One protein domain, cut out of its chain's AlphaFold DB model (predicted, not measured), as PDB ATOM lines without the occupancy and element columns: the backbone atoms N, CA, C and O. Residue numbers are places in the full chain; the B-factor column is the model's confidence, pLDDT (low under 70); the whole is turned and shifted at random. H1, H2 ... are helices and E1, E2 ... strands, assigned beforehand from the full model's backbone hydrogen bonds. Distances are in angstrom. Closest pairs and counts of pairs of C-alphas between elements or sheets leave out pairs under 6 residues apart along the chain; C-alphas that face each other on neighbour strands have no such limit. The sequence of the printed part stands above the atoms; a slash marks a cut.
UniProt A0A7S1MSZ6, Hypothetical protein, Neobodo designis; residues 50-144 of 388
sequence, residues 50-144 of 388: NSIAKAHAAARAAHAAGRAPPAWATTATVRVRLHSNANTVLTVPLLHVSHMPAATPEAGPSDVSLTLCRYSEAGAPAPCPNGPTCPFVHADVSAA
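This is residues 50 to 144 of the 388 residues of the protein "Hypothetical protein" of Neobodo designis (UniProt A0A7S1MSZ6). Little regular structure: a body of loops holds the hairpin E1-E2 and short strand E3, with H1 and H2 packed together at one side and residues 104 to 110 sticking out. Of 95 printed residues, 37 are in named elements, mixed in class: H1, H2, E1, E2, E3, H3. It is compact, radius of gyration of the C-alphas 13.1 A, spanning 35 by 35 by 23 A.

E1, residues 77 to 81, measures 13.2 A; E2, 89 to 93, 13.1 A; H1, 50 to 64, 21.0 A, from C-alpha 50 (189.918, 126.888, 233.296). H2 is 71 to 75, E3 97 to 99, H3 118 to 121, ending at (195.216, 145.676, 248.340).

E1 and E2 are antiparallel; N 78 and O 92, 2.8 A apart, are within hydrogen-bond range. Residues 97 to 99 of E3 pair antiparallel with 138 to 139. H1 touches H2 with residues 55 to 59 alone; the closest C-alphas, Ala 59 and Ala 73, are 6.0 A apart. H3 touches no helix. Every O i to N i+4 pair is within range in H1, 0 of 1 in H2, where 0 of 2 O i to N i+3 pairs are.

The printed part has no cut. Link E3 to H3 is long. pLDDT is under 70 at residues 73, 104 to 111 and 122 to 124.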
ATOM      1  N   ASN A  50     191.286 126.906 233.827       71.75
ATOM      2  CA  ASN A  50     189.918 126.888 233.296       71.75
ATOM      3  C   ASN A  50     188.878 126.401 234.315       71.75
ATOM      4  O   ASN A  50     187.767 126.927 234.353       71.75
ATOM      5  N   SER A  51     189.215 125.426 235.163       76.56
ATOM      6  CA  SER A  51     188.317 124.998 236.240       76.56
ATOM      7  C   SER A  51     188.130 126.080 237.307       76.56
ATOM      8  O   SER A  51     187.015 126.238 237.793       76.56
ATOM      9  N   ILE A  52     189.163 126.883 237.595       72.25
ATOM     10  CA  ILE A  52     189.081 128.015 238.532       72.25
ATOM     11  C   ILE A  52     188.226 129.143 237.940       72.25
ATOM     12  O   ILE A  52     187.316 129.633 238.603       72.25
ATOM     13  N   ALA A  53     188.440 129.507 236.672       76.62
ATOM     14  CA  ALA A  53     187.622 130.515 235.995       76.62
ATOM     15  C   ALA A  53     186.141 130.094 235.911       76.62
ATOM     16  O   ALA A  53     185.239 130.897 236.155       76.62
ATOM     17  N   LYS A  54     185.873 128.810 235.636       81.00
ATOM     18  CA  LYS A  54     184.511 128.256 235.622       81.00
ATOM     19  C   LYS A  54     183.884 128.234 237.021       81.00
ATOM     20  O   LYS A  54     182.707 128.561 237.156       81.00
ATOM     21  N   ALA A  55     184.664 127.894 238.049       79.31
ATOM     22  CA  ALA A  55     184.255 127.969 239.451       79.31
ATOM     23  C   ALA A  55     183.855 129.383 239.859       79.31
ATOM     24  O   ALA A  55     182.788 129.600 240.430       79.31
ATOM     25  N   HIS A  56     184.688 130.347 239.486       79.38
ATOM     26  CA  HIS A  56     184.469 131.759 239.739       79.38
ATOM     27  C   HIS A  56     183.209 132.292 239.049       79.38
ATOM     28  O   HIS A  56     182.379 132.949 239.678       79.38
ATOM     29  N   ALA A  57     183.018 131.959 237.769       81.44
ATOM     30  CA  ALA A  57     181.816 132.327 237.026       81.44
ATOM     31  C   ALA A  57     180.544 131.725 237.650       81.44
ATOM     32  O   ALA A  57     179.546 132.431 237.807       81.44
ATOM     33  N   ALA A  58     180.588 130.454 238.064       81.75
ATOM     34  CA  ALA A  58     179.465 129.786 238.721       81.75
ATOM     35  C   ALA A  58     179.127 130.412 240.086       81.75
ATOM     36  O   ALA A  58     177.952 130.646 240.372       81.75
ATOM     37  N   ALA A  59     180.138 130.730 240.903       77.25
ATOM     38  CA  ALA A  59     179.954 131.388 242.197       77.25
ATOM     39  C   ALA A  59     179.290 132.767 242.044       77.25
ATOM     40  O   ALA A  59     178.303 133.060 242.725       77.25
ATOM     41  N   ARG A  60     179.763 133.585 241.091       79.81
ATOM     42  CA  ARG A  60     179.170 134.904 240.808       79.81
ATOM     43  C   ARG A  60     177.741 134.805 240.283       79.81
ATOM     44  O   ARG A  60     176.891 135.576 240.716       79.81
ATOM     45  N   ALA A  61     177.459 133.853 239.394       82.62
ATOM     46  CA  ALA A  61     176.111 133.647 238.868       82.62
ATOM     47  C   ALA A  61     175.112 133.219 239.960       82.62
ATOM     48  O   ALA A  61     173.955 133.637 239.926       82.62
ATOM     49  N   ALA A  62     175.541 132.410 240.936       83.19
ATOM     50  CA  ALA A  62     174.708 132.050 242.083       83.19
ATOM     51  C   ALA A  62     174.420 133.269 242.975       83.19
ATOM     52  O   ALA A  62     173.254 133.549 243.252       83.19
ATOM     53  N   HIS A  63     175.458 134.039 243.319       79.69
ATOM     54  CA  HIS A  63     175.328 135.249 244.133       79.69
ATOM     55  C   HIS A  63     174.430 136.306 243.469       79.69
ATOM     56  O   HIS A  63     173.523 136.834 244.106       79.69
ATOM     57  N   ALA A  64     174.620 136.573 242.173       81.31
ATOM     58  CA  ALA A  64     173.789 137.514 241.415       81.31
ATOM     59  C   ALA A  64     172.309 137.090 241.348       81.31
ATOM     60  O   ALA A  64     171.430 137.938 241.240       81.31
ATOM     61  N   ALA A  65     172.030 135.788 241.434       89.25
ATOM     62  CA  ALA A  65     170.675 135.245 241.452       89.25
ATOM     63  C   ALA A  65     170.069 135.134 242.866       89.25
ATOM     64  O   ALA A  65     168.996 134.549 243.002       89.25
ATOM     65  N   GLY A  66     170.756 135.608 243.916       89.88
ATOM     66  CA  GLY A  66     170.322 135.431 245.310       89.88
ATOM     67  C   GLY A  66     170.269 133.964 245.753       89.88
ATOM     68  O   GLY A  66     169.563 133.624 246.700       89.88
ATOM     69  N   ARG A  67     170.977 133.070 245.051       89.44
ATOM     70  CA  ARG A  67     171.041 131.640 245.367       89.44
ATOM     71  C   ARG A  67     172.312 131.335 246.141       89.44
ATOM     72  O   ARG A  67     173.366 131.911 245.874       89.44
ATOM     73  N   ALA A  68     172.225 130.363 247.047       79.56
ATOM     74  CA  ALA A  68     173.412 129.814 247.680       79.56
ATOM     75  C   ALA A  68     174.358 129.262 246.591       79.56
ATOM     76  O   ALA A  68     173.911 128.497 245.726       79.56
ATOM     77  N   PRO A  69     175.646 129.649 246.584       77.06
ATOM     78  CA  PRO A  69     176.628 129.013 245.721       77.06
ATOM     79  C   PRO A  69     176.689 127.508 246.019       77.06
ATOM     80  O   PRO A  69     176.463 127.092 247.157       77.06
ATOM     81  N   PRO A  70     176.983 126.663 245.016       77.69
ATOM     82  CA  PRO A  70     177.116 125.233 245.256       77.69
ATOM     83  C   PRO A  70     178.238 124.982 246.275       77.69
ATOM     84  O   PRO A  70     179.254 125.672 246.246       77.69
ATOM     85  N   ALA A  71     178.080 123.985 247.151       75.50
ATOM     86  CA  ALA A  71     178.962 123.764 248.310       75.50
ATOM     87  C   ALA A  71     180.464 123.653 247.969       75.50
ATOM     88  O   ALA A  71     181.325 123.997 248.774       75.50
ATOM     89  N   TRP A  72     180.802 123.212 246.757       79.25
ATOM     90  CA  TRP A  72     182.191 123.147 246.296       79.25
ATOM     91  C   TRP A  72     182.779 124.527 245.947       79.25
ATOM     92  O   TRP A  72     183.989 124.726 246.048       79.25
ATOM     93  N   ALA A  73     181.943 125.492 245.549       69.75
ATOM     94  CA  ALA A  73     182.360 126.854 245.226       69.75
ATOM     95  C   ALA A  73     182.637 127.683 246.489       69.75
ATOM     96  O   ALA A  73     183.494 128.561 246.453       69.75
ATOM     97  N   THR A  74     181.975 127.377 247.612       70.62
ATOM     98  CA  THR A  74     182.259 128.002 248.918       70.62
ATOM     99  C   THR A  74     183.584 127.551 249.523       70.62
ATOM    100  O   THR A  74     184.195 128.303 250.271       70.62
ATOM    101  N   THR A  75     184.056 126.349 249.183       78.25
ATOM    102  CA  THR A  75     185.345 125.818 249.658       78.25
ATOM    103  C   THR A  75     186.512 126.123 248.726       78.25
ATOM    104  O   THR A  75     187.662 125.887 249.085       78.25
ATOM    105  N   ALA A  76     186.244 126.600 247.509       85.50
ATOM    106  CA  ALA A  76     187.291 126.867 246.539       85.50
ATOM    107  C   ALA A  76     188.039 128.156 246.899       85.50
ATOM    108  O   ALA A  76     187.445 129.231 247.005       85.50
ATOM    109  N   THR A  77     189.354 128.048 247.057       87.50
ATOM    110  CA  THR A  77     190.244 129.163 247.384       87.50
ATOM    111  C   THR A  77     191.289 129.363 246.290       87.50
ATOM    112  O   THR A  77     191.590 128.456 245.511       87.50
ATOM    113  N   VAL A  78     191.838 130.573 246.211       89.62
ATOM    114  CA  VAL A  78     192.954 130.925 245.333       89.62
ATOM    115  C   VAL A  78     194.109 131.465 246.165       89.62
ATOM    116  O   VAL A  78     193.898 132.216 247.117       89.62
ATOM    117  N   ARG A  79     195.337 131.085 245.804       88.88
ATOM    118  CA  ARG A  79     196.554 131.609 246.425       88.88
ATOM    119  C   ARG A  79     197.007 132.854 245.669       88.88
ATOM    120  O   ARG A  79     197.389 132.760 244.502       88.88
ATOM    121  N   VAL A  80     196.962 134.007 246.327       91.00
ATOM    122  CA  VAL A  80     197.390 135.296 245.772       91.00
ATOM    123  C   VAL A  80     198.572 135.869 246.545       91.00
ATOM    124  O   VAL A  80     198.561 135.909 247.768       91.00
ATOM    125  N   ARG A  81     199.611 136.311 245.840       89.56
ATOM    126  CA  ARG A  81     200.750 137.038 246.397       89.56
ATOM    127  C   ARG A  81     200.435 138.517 246.511       89.56
ATOM    128  O   ARG A  81     199.879 139.093 245.579       89.56
ATOM    129  N   LEU A  82     200.844 139.141 247.609       87.06
ATOM    130  CA  LEU A  82     200.782 140.594 247.723       87.06
ATOM    131  C   LEU A  82     201.844 141.240 246.821       87.06
ATOM    132  O   LEU A  82     203.016 140.871 246.845       87.06
ATOM    133  N   HIS A  83     201.447 142.244 246.054       82.94
ATOM    134  CA  HIS A  83     202.310 143.125 245.282       82.94
ATOM    135  C   HIS A  83     203.296 143.880 246.179       82.94
ATOM    136  O   HIS A  83     204.466 144.028 245.833       82.94
ATOM    137  N   SER A  84     202.842 144.325 247.353       77.69
ATOM    138  CA  SER A  84     203.687 144.990 248.353       77.69
ATOM    139  C   SER A  84     204.692 144.053 249.040       77.69
ATOM    140  O   SER A  84     205.686 144.523 249.594       77.69
ATOM    141  N   ASN A  85     204.458 142.736 249.011       76.75
ATOM    142  CA  ASN A  85     205.356 141.736 249.583       76.75
ATOM    143  C   ASN A  85     205.221 140.394 248.851       76.75
ATOM    144  O   ASN A  85     204.381 139.566 249.210       76.75
ATOM    145  N   ALA A  86     206.106 140.151 247.880       76.38
ATOM    146  CA  ALA A  86     206.085 138.952 247.037       76.38
ATOM    147  C   ALA A  86     206.182 137.624 247.817       76.38
ATOM    148  O   ALA A  86     205.783 136.582 247.297       76.38
ATOM    149  N   ASN A  87     206.671 137.655 249.063       76.00
ATOM    150  CA  ASN A  87     206.770 136.475 249.925       76.00
ATOM    151  C   ASN A  87     205.476 136.179 250.696       76.00
ATOM    152  O   ASN A  87     205.349 135.108 251.287       76.00
ATOM    153  N   THR A  88     204.520 137.110 250.725       78.19
ATOM    154  CA  THR A  88     203.232 136.894 251.394       78.19
ATOM    155  C   THR A  88     202.258 136.265 250.415       78.19
ATOM    156  O   THR A  88     201.893 136.899 249.429       78.19
ATOM    157  N   VAL A  89     201.837 135.033 250.696       84.62
ATOM    158  CA  VAL A  89     200.805 134.311 249.945       84.62
ATOM    159  C   VAL A  89     199.544 134.264 250.800       84.62
ATOM    160  O   VAL A  89     199.596 133.816 251.940       84.62
ATOM    161  N   LEU A  90     198.431 134.725 250.247       86.69
ATOM    162  CA  LEU A  90     197.117 134.739 250.871       86.69
ATOM    163  C   LEU A  90     196.228 133.690 250.225       86.69
ATOM    164  O   LEU A  90     196.152 133.618 248.998       86.69
ATOM    165  N   THR A  91     195.509 132.932 251.039       87.75
ATOM    166  CA  THR A  91     194.445 132.049 250.570       87.75
ATOM    167  C   THR A  91     193.115 132.796 250.637       87.75
ATOM    168  O   THR A  91     192.598 133.066 251.720       87.75
ATOM    169  N   VAL A  92     192.575 133.171 249.475       89.19
ATOM    170  CA  VAL A  92     191.334 133.953 249.357       89.19
ATOM    171  C   VAL A  92     190.220 133.063 248.809       89.19
ATOM    172  O   VAL A  92     190.427 132.419 247.777       89.19
ATOM    173  N   PRO A  93     189.032 132.998 249.437       89.69
ATOM    174  CA  PRO A  93     187.910 132.265 248.860       89.69
ATOM    175  C   PRO A  93     187.500 132.866 247.508       89.69
ATOM    176  O   PRO A  93     187.442 134.087 247.357       89.69
ATOM    177  N   LEU A  94     187.180 132.028 246.516       89.50
ATOM    178  CA  LEU A  94     186.872 132.488 245.151       89.50
ATOM    179  C   LEU A  94     185.699 133.471 245.088       89.50
ATOM    180  O   LEU A  94     185.651 134.300 244.184       89.50
ATOM    181  N   LEU A  95     184.773 133.407 246.045       89.75
ATOM    182  CA  LEU A  95     183.645 134.335 246.134       89.75
ATOM    183  C   LEU A  95     184.067 135.785 246.443       89.75
ATOM    184  O   LEU A  95     183.332 136.708 246.109       89.75
ATOM    185  N   HIS A  96     185.259 135.985 247.013       90.88
ATOM    186  CA  HIS A  96     185.845 137.302 247.280       90.88
ATOM    187  C   HIS A  96     186.730 137.808 246.139       90.88
ATOM    188  O   HIS A  96     187.196 138.944 246.170       90.88
ATOM    189  N   VAL A  97     186.958 137.003 245.102       92.62
ATOM    190  CA  VAL A  97     187.662 137.442 243.896       92.62
ATOM    191  C   VAL A  97     186.666 138.202 243.020       92.62
ATOM    192  O   VAL A  97     185.635 137.661 242.636       92.62
ATOM    193  N   SER A  98     186.937 139.454 242.669       93.00
ATOM    194  CA  SER A  98     186.091 140.231 241.750       93.00
ATOM    195  C   SER A  98     186.579 140.134 240.303       93.00
ATOM    196  O   SER A  98     185.769 140.106 239.372       93.00
ATOM    197  N   HIS A  99     187.889 139.994 240.108       93.00
ATOM    198  CA  HIS A  99     188.519 139.856 238.800       93.00
ATOM    199  C   HIS A  99     189.713 138.896 238.871       93.00
ATOM    200  O   HIS A  99     190.562 139.020 239.753       93.00
ATOM    201  N   MET A 100     189.796 137.969 237.917       92.56
ATOM    202  CA  MET A 100     190.918 137.049 237.745       92.56
ATOM    203  C   MET A 100     191.408 137.165 236.295       92.56
ATOM    204  O   MET A 100     190.586 136.999 235.392       92.56
ATOM    205  N   PRO A 101     192.702 137.457 236.058       90.94
ATOM    206  CA  PRO A 101     193.224 137.594 234.706       90.94
ATOM    207  C   PRO A 101     193.092 136.264 233.959       90.94
ATOM    208  O   PRO A 101     193.204 135.187 234.557       90.94
ATOM    209  N   ALA A 102     192.853 136.333 232.648       85.25
ATOM    210  CA  ALA A 102     192.869 135.148 231.801       85.25
ATOM    211  C   ALA A 102     194.238 134.473 231.948       85.25
ATOM    212  O   ALA A 102     195.271 135.104 231.731       85.25
ATOM    213  N   ALA A 103     194.240 133.211 232.378       72.69
ATOM    214  CA  ALA A 103     195.476 132.476 232.573       72.69
ATOM    215  C   ALA A 103     196.255 132.455 231.258       72.69
ATOM    216  O   ALA A 103     195.724 132.044 230.223       72.69
ATOM    217  N   THR A 104     197.508 132.902 231.295       60.78
ATOM    218  CA  THR A 104     198.401 132.708 230.164       60.78
ATOM    219  C   THR A 104     198.587 131.198 229.973       60.78
ATOM    220  O   THR A 104     198.866 130.488 230.943       60.78
ATOM    221  N   PRO A 105     198.399 130.671 228.750       62.84
ATOM    222  CA  PRO A 105     198.386 129.228 228.491       62.84
ATOM    223  C   PRO A 105     199.715 128.521 228.809       62.84
ATOM    224  O   PRO A 105     199.755 127.296 228.849       62.84
ATOM    225  N   GLU A 106     200.790 129.270 229.066       61.69
ATOM    226  CA  GLU A 106     202.125 128.735 229.351       61.69
ATOM    227  C   GLU A 106     202.373 128.406 230.832       61.69
ATOM    228  O   GLU A 106     203.347 127.726 231.159       61.69
ATOM    229  N   ALA A 107     201.504 128.842 231.751       56.47
ATOM    230  CA  ALA A 107     201.689 128.566 233.170       56.47
ATOM    231  C   ALA A 107     201.239 127.132 233.507       56.47
ATOM    232  O   ALA A 107     200.049 126.806 233.501       56.47
ATOM    233  N   GLY A 108     202.207 126.261 233.800       59.84
ATOM    234  CA  GLY A 108     201.958 124.877 234.197       59.84
ATOM    235  C   GLY A 108     201.003 124.749 235.404       59.84
ATOM    236  O   GLY A 108     200.922 125.641 236.247       59.84
ATOM    237  N   PRO A 109     200.286 123.619 235.531       55.62
ATOM    238  CA  PRO A 109     199.120 123.466 236.411       55.62
ATOM    239  C   PRO A 109     199.406 123.353 237.922       55.62
ATOM    240  O   PRO A 109     198.505 122.962 238.658       55.62
ATOM    241  N   SER A 110     200.619 123.634 238.405       55.09
ATOM    242  CA  SER A 110     201.020 123.187 239.749       55.09
ATOM    243  C   SER A 110     201.130 124.269 240.819       55.09
ATOM    244  O   SER A 110     200.995 123.922 241.983       55.09
ATOM    245  N   ASP A 111     201.372 125.542 240.490       65.06
ATOM    246  CA  ASP A 111     201.481 126.586 241.527       65.06
ATOM    247  C   ASP A 111     201.464 127.992 240.907       65.06
ATOM    248  O   ASP A 111     202.419 128.765 240.996       65.06
ATOM    249  N   VAL A 112     200.389 128.324 240.186       72.50
ATOM    250  CA  VAL A 112     200.239 129.677 239.634       72.50
ATOM    251  C   VAL A 112     199.877 130.612 240.782       72.50
ATOM    252  O   VAL A 112     198.704 130.855 241.062       72.50
ATOM    253  N   SER A 113     200.894 131.114 241.483       75.56
ATOM    254  CA  SER A 113     200.718 132.191 242.447       75.56
ATOM    255  C   SER A 113     200.320 133.444 241.676       75.56
ATOM    256  O   SER A 113     201.149 134.055 240.997       75.56
ATOM    257  N   LEU A 114     199.046 133.804 241.740       91.50
ATOM    258  CA  LEU A 114     198.564 135.030 241.123       91.50
ATOM    259  C   LEU A 114     198.986 136.218 241.990       91.50
ATOM    260  O   LEU A 114     199.044 136.083 243.202       91.50
ATOM    261  N   THR A 115     199.272 137.384 241.421       92.94
ATOM    262  CA  THR A 115     199.612 138.579 242.218       92.94
ATOM    263  C   THR A 115     198.371 139.457 242.384       92.94
ATOM    264  O   THR A 115     197.641 139.672 241.411       92.94
ATOM    265  N   LEU A 116     198.116 139.952 243.598       93.75
ATOM    266  CA  LEU A 116     197.019 140.873 243.881       93.75
ATOM    267  C   LEU A 116     197.320 142.253 243.285       93.75
ATOM    268  O   LEU A 116     198.463 142.707 243.253       93.75
ATOM    269  N   CYS A 117     196.299 142.940 242.785       94.69
ATOM    270  CA  CYS A 117     196.461 144.303 242.305       94.69
ATOM    271  C   CYS A 117     196.685 145.256 243.479       94.69
ATOM    272  O   CYS A 117     195.913 145.271 244.439       94.69
ATOM    273  N   ARG A 118     197.674 146.145 243.348       91.81
ATOM    274  CA  ARG A 118     197.980 147.185 244.341       91.81
ATOM    275  C   ARG A 118     196.770 148.058 244.703       91.81
ATOM    276  O   ARG A 118     196.635 148.463 245.850       91.81
ATOM    277  N   TYR A 119     195.886 148.335 243.741       89.31
ATOM    278  CA  TYR A 119     194.677 149.128 243.983       89.31
ATOM    279  C   TYR A 119     193.606 148.359 244.769       89.31
ATOM    280  O   TYR A 119     192.865 148.975 245.525       89.31
ATOM    281  N   SER A 120     193.551 147.026 244.646       86.12
ATOM    282  CA  SER A 120     192.662 146.197 245.473       86.12
ATOM    283  C   SER A 120     193.241 145.877 246.855       86.12
ATOM    284  O   SER A 120     192.471 145.643 247.776       86.12
ATOM    285  N   GLU A 121     194.570 145.899 247.029       75.56
ATOM    286  CA  GLU A 121     195.216 145.676 248.340       75.56
ATOM    287  C   GLU A 121     194.844 146.732 249.377       75.56
ATOM    288  O   GLU A 121     194.710 146.427 250.557       75.56
ATOM    289  N   ALA A 122     194.712 147.985 248.946       66.44
ATOM    290  CA  ALA A 122     194.647 149.124 249.853       66.44
ATOM    291  C   ALA A 122     193.249 149.388 250.434       66.44
ATOM    292  O   ALA A 122     193.064 150.412 251.088       66.44
ATOM    293  N   GLY A 123     192.251 148.541 250.141       66.38
ATOM    294  CA  GLY A 123     190.848 148.869 250.422       66.38
ATOM    295  C   GLY A 123     190.446 150.218 249.810       66.38
ATOM    296  O   GLY A 123     189.613 150.930 250.366       66.38
ATOM    297  N   ALA A 124     191.112 150.617 248.718       67.56
ATOM    298  CA  ALA A 124     190.952 151.940 248.150       67.56
ATOM    299  C   ALA A 124     189.507 152.109 247.656       67.56
ATOM    300  O   ALA A 124     188.977 151.210 247.002       67.56
ATOM    301  N   PRO A 125     188.870 153.266 247.913       72.31
ATOM    302  CA  PRO A 125     187.487 153.505 247.502       72.31
ATOM    303  C   PRO A 125     187.330 153.589 245.975       72.31
ATOM    304  O   PRO A 125     186.218 153.498 245.463       72.31
ATOM    305  N   ALA A 126     188.433 153.773 245.241       83.94
ATOM    306  CA  ALA A 126     188.423 153.872 243.791       83.94
ATOM    307  C   ALA A 126     188.659 152.497 243.134       83.94
ATOM    308  O   ALA A 126     189.612 151.801 243.498       83.94
ATOM    309  N   PRO A 127     187.845 152.111 242.130       90.19
ATOM    310  CA  PRO A 127     188.094 150.906 241.352       90.19
ATOM    311  C   PRO A 127     189.450 150.998 240.639       90.19
ATOM    312  O   PRO A 127     189.904 152.079 240.265       90.19
ATOM    313  N   CYS A 128     190.105 149.852 240.434       94.06
ATOM    314  CA  CYS A 128     191.358 149.790 239.681       94.06
ATOM    315  C   CYS A 128     191.190 150.461 238.299       94.06
ATOM    316  O   CYS A 128     190.235 150.119 237.598       94.06
ATOM    317  N   PRO A 129     192.116 151.337 237.857       94.81
ATOM    318  CA  PRO A 129     191.998 152.043 236.576       94.81
ATOM    319  C   PRO A 129     191.994 151.102 235.363       94.81
ATOM    320  O   PRO A 129     191.421 151.425 234.330       94.81
ATOM    321  N   ASN A 130     192.585 149.912 235.504       94.75
ATOM    322  CA  ASN A 130     192.584 148.884 234.463       94.75
ATOM    323  C   ASN A 130     191.298 148.039 234.468       94.75
ATOM    324  O   ASN A 130     191.118 147.190 233.602       94.75
ATOM    325  N   GLY A 131     190.410 148.215 235.453       92.81
ATOM    326  CA  GLY A 131     189.143 147.495 235.548       92.81
ATOM    327  C   GLY A 131     189.286 145.979 235.311       92.81
ATOM    328  O   GLY A 131     190.128 145.343 235.950       92.81
ATOM    329  N   PRO A 132     188.490 145.379 234.407       91.31
ATOM    330  CA  PRO A 132     188.536 143.949 234.096       91.31
ATOM    331  C   PRO A 132     189.670 143.548 233.137       91.31
ATOM    332  O   PRO A 132     189.776 142.377 232.793       91.31
ATOM    333  N   THR A 133     190.492 144.485 232.659       94.38
ATOM    334  CA  THR A 133     191.676 144.182 231.833       94.38
ATOM    335  C   THR A 133     192.968 144.224 232.649       94.38
ATOM    336  O   THR A 133     194.064 144.130 232.098       94.38
ATOM    337  N   CYS A 134     192.863 144.352 233.976       94.94
ATOM    338  CA  CYS A 134     194.013 144.344 234.867       94.94
ATOM    339  C   CYS A 134     194.777 143.010 234.757       94.94
ATOM    340  O   CYS A 134     194.164 141.953 234.864       94.94
ATOM    341  N   PRO A 135     196.113 143.004 234.620       94.25
ATOM    342  CA  PRO A 135     196.883 141.757 234.586       94.25
ATOM    343  C   PRO A 135     196.980 141.066 235.960       94.25
ATOM    344  O   PRO A 135     197.555 139.987 236.071       94.25
ATOM    345  N   PHE A 136     196.434 141.682 237.013       94.62
ATOM    346  CA  PHE A 136     196.491 141.214 238.395       94.62
ATOM    347  C   PHE A 136     195.107 140.801 238.911       94.62
ATOM    348  O   PHE A 136     194.065 141.199 238.379       94.62
ATOM    349  N   VAL A 137     195.089 140.007 239.981       94.56
ATOM    350  CA  VAL A 137     193.843 139.588 240.634       94.56
ATOM    351  C   VAL A 137     193.280 140.738 241.458       94.56
ATOM    352  O   VAL A 137     194.003 141.361 242.234       94.56
ATOM    353  N   HIS A 138     191.983 141.000 241.319       94.06
ATOM    354  CA  HIS A 138     191.243 141.816 242.277       94.06
ATOM    355  C   HIS A 138     190.493 140.867 243.190       94.06
ATOM    356  O   HIS A 138     189.632 140.114 242.731       94.06
ATOM    357  N   ALA A 139     190.829 140.892 244.469       92.19
ATOM    358  CA  ALA A 139     190.117 140.134 245.475       92.19
ATOM    359  C   ALA A 139     190.030 140.936 246.766       92.19
ATOM    360  O   ALA A 139     190.939 141.702 247.088       92.19
ATOM    361  N   ASP A 140     188.931 140.747 247.483       88.38
ATOM    362  CA  ASP A 140     188.761 141.253 248.831       88.38
ATOM    363  C   ASP A 140     189.585 140.392 249.793       88.38
ATOM    364  O   ASP A 140     189.217 139.278 250.172       88.38
ATOM    365  N   VAL A 141     190.758 140.912 250.142       84.25
ATOM    366  CA  VAL A 141     191.702 140.259 251.050       84.25
ATOM    367  C   VAL A 141     191.281 140.331 252.511       84.25
ATOM    368  O   VAL A 141     191.858 139.607 253.317       84.25
ATOM    369  N   SER A 142     190.258 141.117 252.866       76.50
ATOM    370  CA  SER A 142     189.718 141.105 254.232       76.50
ATOM    371  C   SER A 142     189.098 139.752 254.597       76.50
ATOM    372  O   SER A 142     189.048 139.384 255.766       76.50
ATOM    373  N   ALA A 143     188.702 138.971 253.593       75.31
ATOM    374  CA  ALA A 143     188.200 137.618 253.765       75.31
ATOM    375  C   ALA A 143     189.275 136.529 253.619       75.31
ATOM    376  O   ALA A 143     188.957 135.336 253.657       75.31
ATOM    377  N   ALA A 144     190.542 136.906 253.421       80.25
ATOM    378  CA  ALA A 144     191.637 135.947 253.417       80.25
ATOM    379  C   ALA A 144     191.821 135.395 254.835       80.25
ATOM    380  O   ALA A 144     192.197 136.121 255.757       80.25
TER     381      ALA A 144